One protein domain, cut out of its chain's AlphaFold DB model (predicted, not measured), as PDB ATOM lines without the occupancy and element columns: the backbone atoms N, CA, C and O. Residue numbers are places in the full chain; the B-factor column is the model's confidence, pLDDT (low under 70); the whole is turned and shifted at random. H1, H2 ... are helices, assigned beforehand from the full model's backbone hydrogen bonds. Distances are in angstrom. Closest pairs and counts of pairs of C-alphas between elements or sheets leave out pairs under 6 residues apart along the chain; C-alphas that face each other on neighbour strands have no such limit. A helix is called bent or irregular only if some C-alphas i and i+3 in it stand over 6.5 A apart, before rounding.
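AT A GLANCE: This is residues 43 to 93 and 102 to 182 of the 185 residues of an uncharacterized protein of Corynebacterium casei LMG S-19264 (UniProt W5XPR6). H7 runs through the middle of this helical body, with H3 alongside it and H4a and H5 crossing it. The H1 and H2 hairpin packs on H4a and H3; H4 turns a corner into H4b at one end, and short H6 joins H3 and H5 at the other. The printed part has 132 residues, seven named helices, H1 to H7 in order, and no named strand: all helix, compact, with a radius of gyration of the C-alphas of 13.8 A and spans of 45 by 31 by 23 A.

IN THESE COORDINATES: Find C-alpha 43 at (-16.856, -16.937, 31.237), where H1 begins, residues 43 to 51. H2 follows, residues 57 to 64, then H3, residues 69 to 91, 32.2 A long, with a kink of 37 degrees near residue 76; it is irregular, C-alphas 74 and 77 being 7.0 A apart. H4, residues 104 to 132, was assigned as one helix by its hydrogen bonds but is bent, with C-alphas 118 and 121 9.3 A apart; its arms are H4a, residues 104 to 118, and H4b, residues 121 to 132. H5 holds residues 136 to 154, 25.3 A, and H6 residues 160 to 165. H7, residues 167 to 181, 20.8 A, ends at C-alpha 181, (-10.866, -23.649, 31.024).

HOW THE PARTS SIT: Look at Ser 78 and Pro 169, the closest C-alphas of H3 and H7, 4.7 A apart; these helices touch at a shallow tilt of 20 degrees, opposite ways. H4a touches H7 at a steep tilt of 61 degrees, closest at the C-alphas of Gly 112 and Val 174, 5.3 A. Every O i to N i+4 pair is within hydrogen-bond range in H1, H2, H4b, H6 and H7, against 17 of 19 in H3, 8 of 11 in H4a and 12 of 15 in H5.

THE WHOLE: Residues 94 to 101 are not printed; C-alphas 93 and 102 are 17.3 A apart across this cut. Residues 90 to 93 and residue 102 have pLDDT under 70.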
ATOM      1  N   GLU A  43     -15.866 -15.943  30.821       89.44
ATOM      2  CA  GLU A  43     -16.856 -16.937  31.237       89.44
ATOM      3  C   GLU A  43     -16.314 -17.859  32.338       89.44
ATOM      4  O   GLU A  43     -17.088 -18.397  33.125       89.44
ATOM      5  N   PHE A  44     -14.988 -18.000  32.449       89.38
ATOM      6  CA  PHE A  44     -14.349 -18.741  33.534       89.38
ATOM      7  C   PHE A  44     -14.703 -18.151  34.903       89.38
ATOM      8  O   PHE A  44     -15.087 -18.870  35.820       89.38
ATOM      9  N   TYR A  45     -14.600 -16.829  35.041       87.75
ATOM     10  CA  TYR A  45     -14.862 -16.147  36.308       87.75
ATOM     11  C   TYR A  45     -16.351 -16.131  36.648       87.75
ATOM     12  O   TYR A  45     -16.714 -16.242  37.816       87.75
ATOM     13  N   GLU A  46     -17.212 -16.054  35.632       90.56
ATOM     14  CA  GLU A  46     -18.656 -16.216  35.807       90.56
ATOM     15  C   GLU A  46     -19.001 -17.638  36.279       90.56
ATOM     16  O   GLU A  46     -19.810 -17.811  37.190       90.56
ATOM     17  N   ALA A  47     -18.344 -18.660  35.726       91.44
ATOM     18  CA  ALA A  47     -18.514 -20.043  36.157       91.44
ATOM     19  C   ALA A  47     -18.049 -20.260  37.607       91.44
ATOM     20  O   ALA A  47     -18.733 -20.942  38.371       91.44
ATOM     21  N   LEU A  48     -16.934 -19.641  38.022       91.38
ATOM     22  CA  LEU A  48     -16.500 -19.632  39.425       91.38
ATOM     23  C   LEU A  48     -17.540 -18.957  40.334       91.38
ATOM     24  O   LEU A  48     -17.917 -19.523  41.360       91.38
ATOM     25  N   ASP A  49     -18.035 -17.775  39.961       91.06
ATOM     26  CA  ASP A  49     -19.046 -17.057  40.746       91.06
ATOM     27  C   ASP A  49     -20.339 -17.875  40.889       91.06
ATOM     28  O   ASP A  49     -20.871 -18.018  41.991       91.06
ATOM     29  N   ASN A  50     -20.808 -18.494  39.806       92.44
ATOM     30  CA  ASN A  50     -21.975 -19.372  39.839       92.44
ATOM     31  C   ASN A  50     -21.730 -20.616  40.701       92.44
ATOM     32  O   ASN A  50     -22.571 -20.952  41.531       92.44
ATOM     33  N   ALA A  51     -20.561 -21.249  40.590       91.12
ATOM     34  CA  ALA A  51     -20.215 -22.415  41.398       91.12
ATOM     35  C   ALA A  51     -20.116 -22.095  42.897       91.12
ATOM     36  O   ALA A  51     -20.418 -22.950  43.726       91.12
ATOM     37  N   SER A  52     -19.757 -20.861  43.261       89.88
ATOM     38  CA  SER A  52     -19.710 -20.424  44.663       89.88
ATOM     39  C   SER A  52     -21.088 -20.368  45.339       89.88
ATOM     40  O   SER A  52     -21.176 -20.330  46.565       89.88
ATOM     41  N   LYS A  53     -22.171 -20.382  44.553       91.00
ATOM     42  CA  LYS A  53     -23.560 -20.353  45.037       91.00
ATOM     43  C   LYS A  53     -24.138 -21.758  45.223       91.00
ATOM     44  O   LYS A  53     -25.235 -21.896  45.760       91.00
ATOM     45  N   GLU A  54     -23.406 -22.788  44.810       92.75
ATOM     46  CA  GLU A  54     -23.856 -24.176  44.811       92.75
ATOM     47  C   GLU A  54     -23.321 -24.948  46.018       92.75
ATOM     48  O   GLU A  54     -22.181 -24.779  46.448       92.75
ATOM     49  N   SER A  55     -24.148 -25.841  46.565       86.88
ATOM     50  CA  SER A  55     -23.816 -26.621  47.767       86.88
ATOM     51  C   SER A  55     -23.771 -28.131  47.537       86.88
ATOM     52  O   SER A  55     -23.612 -28.889  48.492       86.88
ATOM     53  N   THR A  56     -23.954 -28.586  46.296       91.38
ATOM     54  CA  THR A  56     -23.922 -30.008  45.921       91.38
ATOM     55  C   THR A  56     -22.825 -30.263  44.887       91.38
ATOM     56  O   THR A  56     -22.507 -29.363  44.107       91.38
ATOM     57  N   PRO A  57     -22.237 -31.475  44.844       93.00
ATOM     58  CA  PRO A  57     -21.272 -31.836  43.805       93.00
ATOM     59  C   PRO A  57     -21.824 -31.620  42.391       93.00
ATOM     60  O   PRO A  57     -21.149 -31.053  41.537       93.00
ATOM     61  N   GLU A  58     -23.072 -32.026  42.156       94.94
ATOM     62  CA  GLU A  58     -23.741 -31.887  40.866       94.94
ATOM     63  C   GLU A  58     -23.980 -30.419  40.491       94.94
ATOM     64  O   GLU A  58     -23.717 -30.040  39.350       94.94
ATOM     65  N   GLY A  59     -24.410 -29.587  41.448       94.25
ATOM     66  CA  GLY A  59     -24.599 -28.150  41.241       94.25
ATOM     67  C   GLY A  59     -23.285 -27.449  40.902       94.25
ATOM     68  O   GLY A  59     -23.198 -26.755  39.893       94.25
ATOM     69  N   VAL A  60     -22.225 -27.711  41.676       93.31
ATOM     70  CA  VAL A  60     -20.888 -27.145  41.425       93.31
ATOM     71  C   VAL A  60     -20.350 -27.572  40.060       93.31
ATOM     72  O   VAL A  60     -19.854 -26.733  39.315       93.31
ATOM     73  N   ALA A  61     -20.461 -28.853  39.694       94.44
ATOM     74  CA  ALA A  61     -20.008 -29.328  38.387       94.44
ATOM     75  C   ALA A  61     -20.779 -28.663  37.235       94.44
ATOM     76  O   ALA A  61     -20.163 -28.215  36.269       94.44
ATOM     77  N   ALA A  62     -22.107 -28.565  37.348       95.44
ATOM     78  CA  ALA A  62     -22.949 -27.930  36.340       95.44
ATOM     79  C   ALA A  62     -22.671 -26.423  36.215       95.44
ATOM     80  O   ALA A  62     -22.645 -25.902  35.105       95.44
ATOM     81  N   ALA A  63     -22.409 -25.732  37.325       94.44
ATOM     82  CA  ALA A  63     -22.052 -24.318  37.314       94.44
ATOM     83  C   ALA A  63     -20.656 -24.068  36.719       94.44
ATOM     84  O   ALA A  63     -20.472 -23.117  35.961       94.44
ATOM     85  N   LEU A  64     -19.686 -24.943  37.013       92.38
ATOM     86  CA  LEU A  64     -18.334 -24.866  36.454       92.38
ATOM     87  C   LEU A  64     -18.274 -25.244  34.969       92.38
ATOM     88  O   LEU A  64     -17.379 -24.771  34.277       92.38
ATOM     89  N   PHE A  65     -19.174 -26.105  34.486       94.00
ATOM     90  CA  PHE A  65     -19.139 -26.658  33.129       94.00
ATOM     91  C   PHE A  65     -20.550 -26.839  32.538       94.00
ATOM     92  O   PHE A  65     -20.962 -27.968  32.261       94.00
ATOM     93  N   PRO A  66     -21.317 -25.762  32.295       89.50
ATOM     94  CA  PRO A  66     -22.748 -25.849  31.973       89.50
ATOM     95  C   PRO A  66     -23.073 -26.637  30.698       89.50
ATOM     96  O   PRO A  66     -24.141 -27.233  30.601       89.50
ATOM     97  N   ASN A  67     -22.142 -26.684  29.740       89.62
ATOM     98  CA  ASN A  67     -22.335 -27.335  28.442       89.62
ATOM     99  C   ASN A  67     -21.343 -28.485  28.173       89.62
ATOM    100  O   ASN A  67     -21.301 -28.990  27.053       89.62
ATOM    101  N   ASP A  68     -20.544 -28.900  29.164       91.56
ATOM    102  CA  ASP A  68     -19.501 -29.924  28.998       91.56
ATOM    103  C   ASP A  68     -19.691 -31.075  29.999       91.56
ATOM    104  O   ASP A  68     -19.168 -31.066  31.115       91.56
ATOM    105  N   LEU A  69     -20.458 -32.089  29.584       92.19
ATOM    106  CA  LEU A  69     -20.731 -33.282  30.395       92.19
ATOM    107  C   LEU A  69     -19.472 -34.113  30.681       92.19
ATOM    108  O   LEU A  69     -19.423 -34.821  31.686       92.19
ATOM    109  N   GLU A  70     -18.462 -34.045  29.813       92.06
ATOM    110  CA  GLU A  70     -17.209 -34.769  30.013       92.06
ATOM    111  C   GLU A  70     -16.391 -34.109  31.127       92.06
ATOM    112  O   GLU A  70     -15.939 -34.792  32.047       92.06
ATOM    113  N   ALA A  71     -16.286 -32.777  31.111       90.69
ATOM    114  CA  ALA A  71     -15.656 -32.015  32.187       90.69
ATOM    115  C   ALA A  71     -16.400 -32.176  33.521       90.69
ATOM    116  O   ALA A  71     -15.764 -32.345  34.565       90.69
ATOM    117  N   GLN A  72     -17.739 -32.206  33.495       93.81
ATOM    118  CA  GLN A  72     -18.538 -32.523  34.684       93.81
ATOM    119  C   GLN A  72     -18.195 -33.911  35.239       93.81
ATOM    120  O   GLN A  72     -17.990 -34.058  36.445       93.81
ATOM    121  N   ALA A  73     -18.101 -34.931  34.379       92.56
ATOM    122  CA  ALA A  73     -17.754 -36.288  34.791       92.56
ATOM    123  C   ALA A  73     -16.316 -36.398  35.330       92.56
ATOM    124  O   ALA A  73     -16.077 -37.164  36.264       92.56
ATOM    125  N   GLU A  74     -15.374 -35.626  34.786       91.31
ATOM    126  CA  GLU A  74     -13.973 -35.600  35.221       91.31
ATOM    127  C   GLU A  74     -13.807 -34.988  36.619       91.31
ATOM    128  O   GLU A  74     -13.048 -35.508  37.441       91.31
ATOM    129  N   ILE A  75     -14.533 -33.904  36.919       93.38
ATOM    130  CA  ILE A  75     -14.412 -33.215  38.210       93.38
ATOM    131  C   ILE A  75     -15.225 -33.892  39.327       93.38
ATOM    132  O   ILE A  75     -14.848 -33.812  40.500       93.38
ATOM    133  N   MET A  76     -16.301 -34.612  38.981       95.50
ATOM    134  CA  MET A  76     -17.251 -35.203  39.935       95.50
ATOM    135  C   MET A  76     -16.618 -36.075  41.034       95.50
ATOM    136  O   MET A  76     -17.015 -35.926  42.193       95.50
ATOM    137  N   PRO A  77     -15.646 -36.972  40.751       95.88
ATOM    138  CA  PRO A  77     -15.024 -37.792  41.788       95.88
ATOM    139  C   PRO A  77     -14.364 -36.944  42.877       95.88
ATOM    140  O   PRO A  77     -14.530 -37.229  44.059       95.88
ATOM    141  N   SER A  78     -13.699 -35.854  42.480       94.50
ATOM    142  CA  SER A  78     -13.051 -34.935  43.418       94.50
ATOM    143  C   SER A  78     -14.087 -34.200  44.272       94.50
ATOM    144  O   SER A  78     -13.930 -34.111  45.486       94.50
ATOM    145  N   LEU A  79     -15.186 -33.730  43.669       94.12
ATOM    146  CA  LEU A  79     -16.267 -33.053  44.397       94.12
ATOM    147  C   LEU A  79     -16.943 -33.971  45.425       94.12
ATOM    148  O   LEU A  79     -17.209 -33.557  46.552       94.12
ATOM    149  N   ARG A  80     -17.180 -35.234  45.061       94.25
ATOM    150  CA  ARG A  80     -17.759 -36.238  45.966       94.25
ATOM    151  C   ARG A  80     -16.814 -36.612  47.100       94.25
ATOM    152  O   ARG A  80     -17.271 -36.826  48.218       94.25
ATOM    153  N   GLU A  81     -15.512 -36.668  46.839       93.75
ATOM    154  CA  GLU A  81     -14.515 -36.920  47.880       93.75
ATOM    155  C   GLU A  81     -14.431 -35.751  48.874       93.75
ATOM    156  O   GLU A  81     -14.407 -35.982  50.082       93.75
ATOM    157  N   ILE A  82     -14.494 -34.501  48.396       90.88
ATOM    158  CA  ILE A  82     -14.601 -33.310  49.260       90.88
ATOM    159  C   ILE A  82     -15.843 -33.408  50.152       90.88
ATOM    160  O   ILE A  82     -15.750 -33.222  51.367       90.88
ATOM    161  N   GLU A  83     -16.998 -33.733  49.565       91.19
ATOM    162  CA  GLU A  83     -18.252 -33.890  50.305       91.19
ATOM    163  C   GLU A  83     -18.161 -35.016  51.355       91.19
ATOM    164  O   GLU A  83     -18.613 -34.856  52.491       91.19
ATOM    165  N   ALA A  84     -17.536 -36.144  51.010       89.31
ATOM    166  CA  ALA A  84     -17.347 -37.273  51.916       89.31
ATOM    167  C   ALA A  84     -16.437 -36.924  53.103       89.31
ATOM    168  O   ALA A  84     -16.796 -37.211  54.247       89.31
ATOM    169  N   ILE A  85     -15.300 -36.263  52.857       88.31
ATOM    170  CA  ILE A  85     -14.385 -35.791  53.909       88.31
ATOM    171  C   ILE A  85     -15.110 -34.807  54.829       88.31
ATOM    172  O   ILE A  85     -15.008 -34.893  56.053       88.31
ATOM    173  N   GLN A  86     -15.899 -33.901  54.254       84.88
ATOM    174  CA  GLN A  86     -16.683 -32.955  55.033       84.88
ATOM    175  C   GLN A  86     -17.702 -33.650  55.952       84.88
ATOM    176  O   GLN A  86     -17.811 -33.282  57.126       84.88
ATOM    177  N   LYS A  87     -18.425 -34.658  55.447       84.31
ATOM    178  CA  LYS A  87     -19.372 -35.461  56.241       84.31
ATOM    179  C   LYS A  87     -18.657 -36.186  57.386       84.31
ATOM    180  O   LYS A  87     -19.033 -36.017  58.539       84.31
ATOM    181  N   GLN A  88     -17.549 -36.874  57.094       83.06
ATOM    182  CA  GLN A  88     -16.745 -37.579  58.103       83.06
ATOM    183  C   GLN A  88     -16.254 -36.661  59.231       83.06
ATOM    184  O   GLN A  88     -16.280 -37.040  60.401       83.06
ATOM    185  N   HIS A  89     -15.820 -35.444  58.897       76.31
ATOM    186  CA  HIS A  89     -15.379 -34.465  59.892       76.31
ATOM    187  C   HIS A  89     -16.530 -33.854  60.701       76.31
ATOM    188  O   HIS A  89     -16.305 -33.443  61.836       76.31
ATOM    189  N   SER A  90     -17.739 -33.801  60.139       68.44
ATOM    190  CA  SER A  90     -18.935 -33.318  60.842       68.44
ATOM    191  C   SER A  90     -19.467 -34.349  61.844       68.44
ATOM    192  O   SER A  90     -19.998 -33.972  62.888       68.44
ATOM    193  N   ASP A  91     -19.280 -35.638  61.552       62.72
ATOM    194  CA  ASP A  91     -19.748 -36.757  62.380       62.72
ATOM    195  C   ASP A  91     -18.765 -37.143  63.506       62.72
ATOM    196  O   ASP A  91     -19.126 -37.865  64.437       62.72
ATOM    197  N   SER A  92     -17.516 -36.664  63.456       60.00
ATOM    198  CA  SER A  92     -16.497 -36.949  64.472       60.00
ATOM    199  C   SER A  92     -16.664 -36.049  65.705       60.00
ATOM    200  O   SER A  92     -16.315 -34.869  65.688       60.00
ATOM    201  N   GLU A  93     -17.141 -36.621  66.817       51.31
ATOM    202  CA  GLU A  93     -17.365 -35.951  68.115       51.31
ATOM    203  C   GLU A  93     -16.135 -35.226  68.713       51.31
ATOM    204  O   GLU A  93     -16.277 -34.472  69.676       51.31
ATOM    205  N   ALA A 102     -23.023 -28.067  54.631       55.16
ATOM    206  CA  ALA A 102     -22.263 -28.351  53.408       55.16
ATOM    207  C   ALA A 102     -21.568 -27.096  52.800       55.16
ATOM    208  O   ALA A 102     -21.920 -26.651  51.717       55.16
ATOM    209  N   VAL A 103     -20.617 -26.469  53.509       72.00
ATOM    210  CA  VAL A 103     -20.034 -25.168  53.156       72.00
ATOM    211  C   VAL A 103     -18.704 -25.276  52.406       72.00
ATOM    212  O   VAL A 103     -18.244 -24.260  51.910       72.00
ATOM    213  N   LEU A 104     -18.049 -26.442  52.298       82.12
ATOM    214  CA  LEU A 104     -16.712 -26.481  51.684       82.12
ATOM    215  C   LEU A 104     -16.751 -26.366  50.151       82.12
ATOM    216  O   LEU A 104     -15.880 -25.725  49.567       82.12
ATOM    217  N   LEU A 105     -17.773 -26.946  49.516       85.25
ATOM    218  CA  LEU A 105     -17.966 -26.933  48.062       85.25
ATOM    219  C   LEU A 105     -18.023 -25.509  47.458       85.25
ATOM    220  O   LEU A 105     -17.255 -25.262  46.527       85.25
ATOM    221  N   PRO A 106     -18.790 -24.549  48.019       84.00
ATOM    222  CA  PRO A 106     -18.748 -23.138  47.619       84.00
ATOM    223  C   PRO A 106     -17.343 -22.521  47.554       84.00
ATOM    224  O   PRO A 106     -17.041 -21.718  46.670       84.00
ATOM    225  N   PHE A 107     -16.450 -22.901  48.477       86.88
ATOM    226  CA  PHE A 107     -15.096 -22.345  48.527       86.88
ATOM    227  C   PHE A 107     -14.166 -22.927  47.468       86.88
ATOM    228  O   PHE A 107     -13.100 -22.356  47.241       86.88
ATOM    229  N   LEU A 108     -14.542 -24.015  46.787       87.75
ATOM    230  CA  LEU A 108     -13.749 -24.543  45.681       87.75
ATOM    231  C   LEU A 108     -13.552 -23.483  44.593       87.75
ATOM    232  O   LEU A 108     -12.448 -23.351  44.072       87.75
ATOM    233  N   ALA A 109     -14.594 -22.702  44.302       85.81
ATOM    234  CA  ALA A 109     -14.524 -21.623  43.329       85.81
ATOM    235  C   ALA A 109     -13.515 -20.540  43.742       85.81
ATOM    236  O   ALA A 109     -12.649 -20.157  42.956       85.81
ATOM    237  N   ALA A 110     -13.563 -20.116  45.008       87.12
ATOM    238  CA  ALA A 110     -12.633 -19.129  45.552       87.12
ATOM    239  C   ALA A 110     -11.185 -19.652  45.587       87.12
ATOM    240  O   ALA A 110     -10.247 -18.917  45.281       87.12
ATOM    241  N   ILE A 111     -10.986 -20.935  45.913       88.75
ATOM    242  CA  ILE A 111      -9.669 -21.581  45.872       88.75
ATOM    243  C   ILE A 111      -9.165 -21.672  44.426       88.75
ATOM    244  O   ILE A 111      -8.008 -21.347  44.174       88.75
ATOM    245  N   GLY A 112     -10.014 -22.074  43.477       87.50
ATOM    246  CA  GLY A 112      -9.675 -22.152  42.055       87.50
ATOM    247  C   GLY A 112      -9.265 -20.796  41.487       87.50
ATOM    248  O   GLY A 112      -8.196 -20.684  40.888       87.50
ATOM    249  N   GLY A 113     -10.052 -19.751  41.759       86.50
ATOM    250  CA  GLY A 113      -9.727 -18.371  41.393       86.50
ATOM    251  C   GLY A 113      -8.421 -17.886  42.025       86.50
ATOM    252  O   GLY A 113      -7.570 -17.345  41.323       86.50
ATOM    253  N   CYS A 114      -8.208 -18.159  43.317       89.75
ATOM    254  CA  CYS A 114      -6.964 -17.827  44.015       89.75
ATOM    255  C   CYS A 114      -5.741 -18.517  43.398       89.75
ATOM    256  O   CYS A 114      -4.722 -17.868  43.183       89.75
ATOM    257  N   VAL A 115      -5.826 -19.814  43.082       89.12
ATOM    258  CA  VAL A 115      -4.710 -20.556  42.476       89.12
ATOM    259  C   VAL A 115      -4.407 -20.032  41.075       89.12
ATOM    260  O   VAL A 115      -3.243 -19.807  40.754       89.12
ATOM    261  N   VAL A 116      -5.435 -19.808  40.253       87.44
ATOM    262  CA  VAL A 116      -5.263 -19.267  38.897       87.44
ATOM    263  C   VAL A 116      -4.667 -17.858  38.946       87.44
ATOM    264  O   VAL A 116      -3.698 -17.586  38.238       87.44
ATOM    265  N   GLY A 117      -5.170 -16.994  39.831       84.06
ATOM    266  CA  GLY A 117      -4.626 -15.654  40.058       84.06
ATOM    267  C   GLY A 117      -3.182 -15.670  40.562       84.06
ATOM    268  O   GLY A 117      -2.353 -14.913  40.070       84.06
ATOM    269  N   ALA A 118      -2.847 -16.569  41.492       84.94
ATOM    270  CA  ALA A 118      -1.500 -16.688  42.048       84.94
ATOM    271  C   ALA A 118      -0.476 -17.266  41.055       84.94
ATOM    272  O   ALA A 118       0.706 -16.936  41.138       84.94
ATOM    273  N   LEU A 119      -0.904 -18.132  40.130       84.50
ATOM    274  CA  LEU A 119      -0.049 -18.628  39.050       84.50
ATOM    275  C   LEU A 119       0.186 -17.557  37.979       84.50
ATOM    276  O   LEU A 119       1.303 -17.422  37.480       84.50
ATOM    277  N   GLY A 120      -0.860 -16.817  37.609       81.94
ATOM    278  CA  GLY A 120      -0.847 -15.960  36.428       81.94
ATOM    279  C   GLY A 120      -0.874 -16.759  35.114       81.94
ATOM    280  O   GLY A 120      -0.744 -17.986  35.093       81.94
ATOM    281  N   GLY A 121      -1.053 -16.055  33.991       73.56
ATOM    282  CA  GLY A 121      -1.413 -16.683  32.709       73.56
ATOM    283  C   GLY A 121      -0.296 -17.545  32.137       73.56
ATOM    284  O   GLY A 121      -0.497 -18.719  31.830       73.56
ATOM    285  N   ALA A 122       0.925 -17.003  32.108       71.00
ATOM    286  CA  ALA A 122       2.097 -17.708  31.597       71.00
ATOM    287  C   ALA A 122       2.404 -19.004  32.373       71.00
ATOM    288  O   ALA A 122       2.717 -20.032  31.769       71.00
ATOM    289  N   ALA A 123       2.296 -18.987  33.707       80.88
ATOM    290  CA  ALA A 123       2.566 -20.176  34.512       80.88
ATOM    291  C   ALA A 123       1.412 -21.185  34.458       80.88
ATOM    292  O   ALA A 123       1.671 -22.388  34.487       80.88
ATOM    293  N   ALA A 124       0.160 -20.728  34.346       81.81
ATOM    294  CA  ALA A 124      -0.982 -21.610  34.127       81.81
ATOM    295  C   ALA A 124      -0.875 -22.342  32.779       81.81
ATOM    296  O   ALA A 124      -1.082 -23.554  32.733       81.81
ATOM    297  N   GLY A 125      -0.455 -21.646  31.718       80.06
ATOM    298  CA  GLY A 125      -0.195 -22.242  30.409       80.06
ATOM    299  C   GLY A 125       0.929 -23.277  30.415       80.06
ATOM    300  O   GLY A 125       0.738 -24.384  29.906       80.06
ATOM    301  N   ASP A 126       2.073 -22.971  31.041       83.00
ATOM    302  CA  ASP A 126       3.171 -23.939  31.234       83.00
ATOM    303  C   ASP A 126       2.685 -25.177  32.002       83.00
ATOM    304  O   ASP A 126       2.987 -26.312  31.635       83.00
ATOM    305  N   LEU A 127       1.872 -24.973  33.040       85.00
ATOM    306  CA  LEU A 127       1.356 -26.048  33.881       85.00
ATOM    307  C   LEU A 127       0.377 -26.953  33.119       85.00
ATOM    308  O   LEU A 127       0.517 -28.177  33.163       85.00
ATOM    309  N   VAL A 128      -0.563 -26.379  32.364       84.56
ATOM    310  CA  VAL A 128      -1.486 -27.140  31.504       84.56
ATOM    311  C   VAL A 128      -0.722 -27.877  30.405       84.56
ATOM    312  O   VAL A 128      -0.989 -29.056  30.160       84.56
ATOM    313  N   SER A 129       0.272 -27.231  29.787       83.69
ATOM    314  CA  SER A 129       1.148 -27.870  28.804       83.69
ATOM    315  C   SER A 129       1.882 -29.069  29.409       83.69
ATOM    316  O   SER A 129       1.809 -30.172  28.866       83.69
ATOM    317  N   LYS A 130       2.509 -28.913  30.578       83.38
ATOM    318  CA  LYS A 130       3.194 -30.001  31.294       83.38
ATOM    319  C   LYS A 130       2.276 -31.179  31.585       83.38
ATOM    320  O   LYS A 130       2.676 -32.320  31.363       83.38
ATOM    321  N   ILE A 131       1.044 -30.925  32.024       84.88
ATOM    322  CA  ILE A 131       0.072 -31.996  32.281       84.88
ATOM    323  C   ILE A 131      -0.246 -32.760  30.995       84.88
ATOM    324  O   ILE A 131      -0.199 -33.991  30.993       84.88
ATOM    325  N   ARG A 132      -0.515 -32.049  29.894       82.06
ATOM    326  CA  ARG A 132      -0.837 -32.667  28.597       82.06
ATOM    327  C   ARG A 132       0.334 -33.471  28.017       82.06
ATOM    328  O   ARG A 132       0.096 -34.457  27.331       82.06
ATOM    329  N   HIS A 133       1.576 -33.115  28.350       84.56
ATOM    330  CA  HIS A 133       2.794 -33.818  27.923       84.56
ATOM    331  C   HIS A 133       3.309 -34.865  28.934       84.56
ATOM    332  O   HIS A 133       4.432 -35.346  28.806       84.56
ATOM    333  N   GLY A 134       2.509 -35.245  29.938       80.94
ATOM    334  CA  GLY A 134       2.837 -36.343  30.859       80.94
ATOM    335  C   GLY A 134       3.658 -35.951  32.096       80.94
ATOM    336  O   GLY A 134       3.978 -36.813  32.912       80.94
ATOM    337  N   HIS A 135       3.935 -34.664  32.315       84.94
ATOM    338  CA  HIS A 135       4.641 -34.141  33.494       84.94
ATOM    339  C   HIS A 135       3.684 -33.810  34.655       84.94
ATOM    340  O   HIS A 135       3.793 -32.774  35.314       84.94
ATOM    341  N   ARG A 136       2.721 -34.702  34.920       81.25
ATOM    342  CA  ARG A 136       1.628 -34.459  35.873       81.25
ATOM    343  C   ARG A 136       2.106 -34.231  37.312       81.25
ATOM    344  O   ARG A 136       1.586 -33.346  37.977       81.25
ATOM    345  N   LEU A 137       3.127 -34.958  37.768       83.88
ATOM    346  CA  LEU A 137       3.650 -34.831  39.138       83.88
ATOM    347  C   LEU A 137       4.270 -33.452  39.420       83.88
ATOM    348  O   LEU A 137       4.115 -32.920  40.517       83.88
ATOM    349  N   GLU A 138       4.951 -32.852  38.438       80.56
ATOM    350  CA  GLU A 138       5.527 -31.509  38.595       80.56
ATOM    351  C   GLU A 138       4.419 -30.449  38.676       80.56
ATOM    352  O   GLU A 138       4.466 -29.549  39.516       80.56
ATOM    353  N   ALA A 139       3.401 -30.582  37.826       80.00
ATOM    354  CA  ALA A 139       2.242 -29.703  37.828       80.00
ATOM    355  C   ALA A 139       1.446 -29.816  39.137       80.00
ATOM    356  O   ALA A 139       1.106 -28.800  39.744       80.00
ATOM    357  N   GLU A 140       1.219 -31.040  39.620       86.12
ATOM    358  CA  GLU A 140       0.566 -31.294  40.903       86.12
ATOM    359  C   GLU A 140       1.327 -30.650  42.062       86.12
ATOM    360  O   GLU A 140       0.703 -29.981  42.878       86.12
ATOM    361  N   ALA A 141       2.658 -30.767  42.109       85.19
ATOM    362  CA  ALA A 141       3.469 -30.157  43.163       85.19
ATOM    363  C   ALA A 141       3.353 -28.622  43.191       85.19
ATOM    364  O   ALA A 141       3.267 -28.025  44.266       85.19
ATOM    365  N   ARG A 142       3.308 -27.975  42.017       85.25
ATOM    366  CA  ARG A 142       3.127 -26.516  41.917       85.25
ATOM    367  C   ARG A 142       1.752 -26.072  42.408       85.25
ATOM    368  O   ARG A 142       1.669 -25.119  43.179       85.25
ATOM    369  N   VAL A 143       0.688 -26.766  42.007       88.75
ATOM    370  CA  VAL A 143      -0.669 -26.458  42.490       88.75
ATOM    371  C   VAL A 143      -0.775 -26.735  43.993       88.75
ATOM    372  O   VAL A 143      -1.303 -25.912  44.735       88.75
ATOM    373  N   ASP A 144      -0.216 -27.843  44.480       88.50
ATOM    374  CA  ASP A 144      -0.261 -28.238  45.894       88.50
ATOM    375  C   ASP A 144       0.383 -27.201  46.832       88.50
ATOM    376  O   ASP A 144      -0.105 -26.981  47.950       88.50
ATOM    377  N   ALA A 145       1.444 -26.529  46.369       87.06
ATOM    378  CA  ALA A 145       2.101 -25.443  47.093       87.06
ATOM    379  C   ALA A 145       1.187 -24.216  47.267       87.06
ATOM    380  O   ALA A 145       1.204 -23.579  48.320       87.06
ATOM    381  N   LEU A 146       0.348 -23.916  46.271       90.00
ATOM    382  CA  LEU A 146      -0.571 -22.776  46.300       90.00
ATOM    383  C   LEU A 146      -1.851 -23.073  47.075       90.00
ATOM    384  O   LEU A 146      -2.346 -22.209  47.797       90.00
ATOM    385  N   ILE A 147      -2.362 -24.303  46.987       91.38
ATOM    386  CA  ILE A 147      -3.621 -24.705  47.628       91.38
ATOM    387  C   ILE A 147      -3.595 -24.422  49.135       91.38
ATOM    388  O   ILE A 147      -4.572 -23.915  49.673       91.38
ATOM    389  N   GLY A 148      -2.482 -24.688  49.829       87.69
ATOM    390  CA  GLY A 148      -2.382 -24.414  51.270       87.69
ATOM    391  C   GLY A 148      -2.514 -22.921  51.615       87.69
ATOM    392  O   GLY A 148      -3.204 -22.550  52.570       87.69
ATOM    393  N   GLY A 149      -1.900 -22.055  50.804       88.00
ATOM    394  CA  GLY A 149      -2.037 -20.603  50.931       88.00
ATOM    395  C   GLY A 149      -3.455 -20.136  50.604       88.00
ATOM    396  O   GLY A 149      -4.064 -19.411  51.390       88.00
ATOM    397  N   CYS A 150      -4.024 -20.637  49.506       90.44
ATOM    398  CA  CYS A 150      -5.372 -20.295  49.067       90.44
ATOM    399  C   CYS A 150      -6.459 -20.782  50.030       90.44
ATOM    400  O   CYS A 150      -7.406 -20.047  50.279       90.44
ATOM    401  N   ILE A 151      -6.312 -21.949  50.662       89.25
ATOM    402  CA  ILE A 151      -7.209 -22.381  51.745       89.25
ATOM    403  C   ILE A 151      -7.130 -21.397  52.916       89.25
ATOM    404  O   ILE A 151      -8.150 -20.999  53.467       89.25
ATOM    405  N   THR A 152      -5.925 -20.972  53.295       88.12
ATOM    406  CA  THR A 152      -5.752 -20.047  54.422       88.12
ATOM    407  C   THR A 152      -6.372 -18.674  54.132       88.12
ATOM    408  O   THR A 152      -6.951 -18.074  55.039       88.12
ATOM    409  N   GLY A 153      -6.292 -18.196  52.887       84.44
ATOM    410  CA  GLY A 153      -6.857 -16.913  52.460       84.44
ATOM    411  C   GLY A 153      -8.362 -16.939  52.170       84.44
ATOM    412  O   GLY A 153      -9.069 -16.026  52.580       84.44
ATOM    413  N   ALA A 154      -8.857 -17.980  51.497       84.88
ATOM    414  CA  ALA A 154     -10.228 -18.040  50.984       84.88
ATOM    415  C   ALA A 154     -11.218 -18.752  51.921       84.88
ATOM    416  O   ALA A 154     -12.419 -18.503  51.843       84.88
ATOM    417  N   VAL A 155     -10.743 -19.643  52.802       86.25
ATOM    418  CA  VAL A 155     -11.611 -20.463  53.661       86.25
ATOM    419  C   VAL A 155     -11.659 -19.899  55.090       86.25
ATOM    420  O   VAL A 155     -10.603 -19.681  55.709       86.25
ATOM    421  N   PRO A 156     -12.862 -19.716  55.675       85.38
ATOM    422  CA  PRO A 156     -13.027 -19.292  57.061       85.38
ATOM    423  C   PRO A 156     -12.256 -20.188  58.045       85.38
ATOM    424  O   PRO A 156     -12.277 -21.410  57.882       85.38
ATOM    425  N   PRO A 157     -11.633 -19.634  59.109       85.25
ATOM    426  CA  PRO A 157     -10.787 -20.388  60.041       85.25
ATOM    427  C   PRO A 157     -11.398 -21.684  60.584       85.25
ATOM    428  O   PRO A 157     -10.696 -22.684  60.695       85.25
ATOM    429  N   LEU A 158     -12.705 -21.681  60.860       83.75
ATOM    430  CA  LEU A 158     -13.442 -22.840  61.371       83.75
ATOM    431  C   LEU A 158     -13.450 -24.030  60.394       83.75
ATOM    432  O   LEU A 158     -13.473 -25.178  60.821       83.75
ATOM    433  N   LEU A 159     -13.417 -23.756  59.088       83.44
ATOM    434  CA  LEU A 159     -13.503 -24.760  58.024       83.44
ATOM    435  C   LEU A 159     -12.130 -25.191  57.502       83.44
ATOM    436  O   LEU A 159     -12.025 -26.202  56.807       83.44
ATOM    437  N   ARG A 160     -11.062 -24.462  57.852       88.62
ATOM    438  CA  ARG A 160      -9.697 -24.752  57.390       88.62
ATOM    439  C   ARG A 160      -9.224 -26.171  57.709       88.62
ATOM    440  O   ARG A 160      -8.620 -26.756  56.818       88.62
ATOM    441  N   PRO A 161      -9.481 -26.767  58.893       87.00
ATOM    442  CA  PRO A 161      -9.051 -28.142  59.157       87.00
ATOM    443  C   PRO A 161      -9.659 -29.142  58.169       87.00
ATOM    444  O   PRO A 161      -8.955 -30.009  57.659       87.00
ATOM    445  N   VAL A 162     -10.944 -28.971  57.843       87.44
ATOM    446  CA  VAL A 162     -11.657 -29.818  56.877       87.44
ATOM    447  C   VAL A 162     -11.143 -29.565  55.461       87.44
ATOM    448  O   VAL A 162     -10.861 -30.508  54.730       87.44
ATOM    449  N   ALA A 163     -10.935 -28.300  55.086       88.50
ATOM    450  CA  ALA A 163     -10.361 -27.938  53.792       88.50
ATOM    451  C   ALA A 163      -8.942 -28.502  53.602       88.50
ATOM    452  O   ALA A 163      -8.611 -28.994  52.528       88.50
ATOM    453  N   MET A 164      -8.113 -28.480  54.649       90.44
ATOM    454  CA  MET A 164      -6.770 -29.065  54.625       90.44
ATOM    455  C   MET A 164      -6.806 -30.594  54.568       90.44
ATOM    456  O   MET A 164      -5.982 -31.185  53.876       90.44
ATOM    457  N   ALA A 165      -7.767 -31.242  55.230       88.94
ATOM    458  CA  ALA A 165      -7.991 -32.679  55.072       88.94
ATOM    459  C   ALA A 165      -8.413 -33.027  53.630       88.94
ATOM    460  O   ALA A 165      -7.950 -34.014  53.066       88.94
ATOM    461  N   ALA A 166      -9.206 -32.159  52.998       90.75
ATOM    462  CA  ALA A 166      -9.629 -32.271  51.604       90.75
ATOM    463  C   ALA A 166      -8.625 -31.683  50.590       90.75
ATOM    464  O   ALA A 166      -8.963 -31.510  49.419       90.75
ATOM    465  N   LYS A 167      -7.378 -31.390  50.987       91.94
ATOM    466  CA  LYS A 167      -6.394 -30.719  50.119       91.94
ATOM    467  C   LYS A 167      -6.186 -31.438  48.784       91.94
ATOM    468  O   LYS A 167      -6.173 -30.799  47.734       91.94
ATOM    469  N   THR A 168      -6.033 -32.760  48.821       92.62
ATOM    470  CA  THR A 168      -5.797 -33.589  47.630       92.62
ATOM    471  C   THR A 168      -6.955 -33.528  46.628       92.62
ATOM    472  O   THR A 168      -6.701 -33.172  45.475       92.62
ATOM    473  N   PRO A 169      -8.214 -33.817  47.007       93.38
ATOM    474  CA  PRO A 169      -9.314 -33.710  46.055       93.38
ATOM    475  C   PRO A 169      -9.581 -32.260  45.616       93.38
ATOM    476  O   PRO A 169      -9.893 -32.043  44.448       93.38
ATOM    477  N   ILE A 170      -9.349 -31.247  46.466       93.31
ATOM    478  CA  ILE A 170      -9.403 -29.832  46.047       93.31
ATOM    479  C   ILE A 170      -8.361 -29.550  44.956       93.31
ATOM    480  O   ILE A 170      -8.698 -28.983  43.919       93.31
ATOM    481  N   ARG A 171      -7.105 -29.976  45.141       93.38
ATOM    482  CA  ARG A 171      -6.047 -29.827  44.129       93.38
ATOM    483  C   ARG A 171      -6.454 -30.470  42.806       93.38
ATOM    484  O   ARG A 171      -6.290 -29.854  41.758       93.38
ATOM    485  N   ASN A 172      -6.972 -31.694  42.849       92.69
ATOM    486  CA  ASN A 172      -7.378 -32.417  41.647       92.69
ATOM    487  C   ASN A 172      -8.511 -31.692  40.909       92.69
ATOM    488  O   ASN A 172      -8.449 -31.557  39.687       92.69
ATOM    489  N   ALA A 173      -9.491 -31.164  41.644       92.75
ATOM    490  CA  ALA A 173     -10.567 -30.360  41.078       92.75
ATOM    491  C   ALA A 173     -10.050 -29.055  40.443       92.75
ATOM    492  O   ALA A 173     -10.446 -28.721  39.329       92.75
ATOM    493  N   VAL A 174      -9.115 -28.356  41.098       92.50
ATOM    494  CA  VAL A 174      -8.483 -27.142  40.551       92.50
ATOM    495  C   VAL A 174      -7.675 -27.448  39.289       92.50
ATOM    496  O   VAL A 174      -7.747 -26.698  38.321       92.50
ATOM    497  N   ILE A 175      -6.950 -28.567  39.254       91.06
ATOM    498  CA  ILE A 175      -6.221 -29.006  38.057       91.06
ATOM    499  C   ILE A 175      -7.184 -29.287  36.898       91.06
ATOM    500  O   ILE A 175      -6.946 -28.801  35.794       91.06
ATOM    501  N   ALA A 176      -8.270 -30.031  37.134       90.06
ATOM    502  CA  ALA A 176      -9.277 -30.309  36.107       90.06
ATOM    503  C   ALA A 176      -9.882 -29.006  35.558       90.06
ATOM    504  O   ALA A 176      -9.972 -28.807  34.347       90.06
ATOM    505  N   LEU A 177     -10.200 -28.075  36.458       90.56
ATOM    506  CA  LEU A 177     -10.685 -26.742  36.130       90.56
ATOM    507  C   LEU A 177      -9.698 -25.960  35.258       90.56
ATOM    508  O   LEU A 177     -10.097 -25.449  34.214       90.56
ATOM    509  N   MET A 178      -8.411 -25.939  35.607       89.44
ATOM    510  CA  MET A 178      -7.384 -25.295  34.787       89.44
ATOM    511  C   MET A 178      -7.261 -25.932  33.399       89.44
ATOM    512  O   MET A 178      -7.216 -25.219  32.404       89.44
ATOM    513  N   ILE A 179      -7.222 -27.264  33.303       88.75
ATOM    514  CA  ILE A 179      -7.056 -27.971  32.021       88.75
ATOM    515  C   ILE A 179      -8.208 -27.677  31.059       88.75
ATOM    516  O   ILE A 179      -7.962 -27.544  29.856       88.75
ATOM    517  N   ARG A 180      -9.439 -27.630  31.585       89.81
ATOM    518  CA  ARG A 180     -10.676 -27.477  30.810       89.81
ATOM    519  C   ARG A 180     -10.956 -26.027  30.423       89.81
ATOM    520  O   ARG A 180     -11.433 -25.792  29.320       89.81
ATOM    521  N   TRP A 181     -10.626 -25.070  31.288       88.81
ATOM    522  CA  TRP A 181     -10.866 -23.649  31.024       88.81
ATOM    523  C   TRP A 181      -9.717 -22.930  30.317       88.81
ATOM    524  O   TRP A 181      -9.962 -21.909  29.674       88.81
ATOM    525  N   TYR A 182      -8.483 -23.436  30.402       85.69
ATOM    526  CA  TYR A 182      -7.345 -22.795  29.749       85.69
ATOM    527  C   TYR A 182      -7.401 -22.976  28.228       85.69
ATOM    528  O   TYR A 182      -7.292 -24.091  27.701       85.69
TER     529      TYR A 182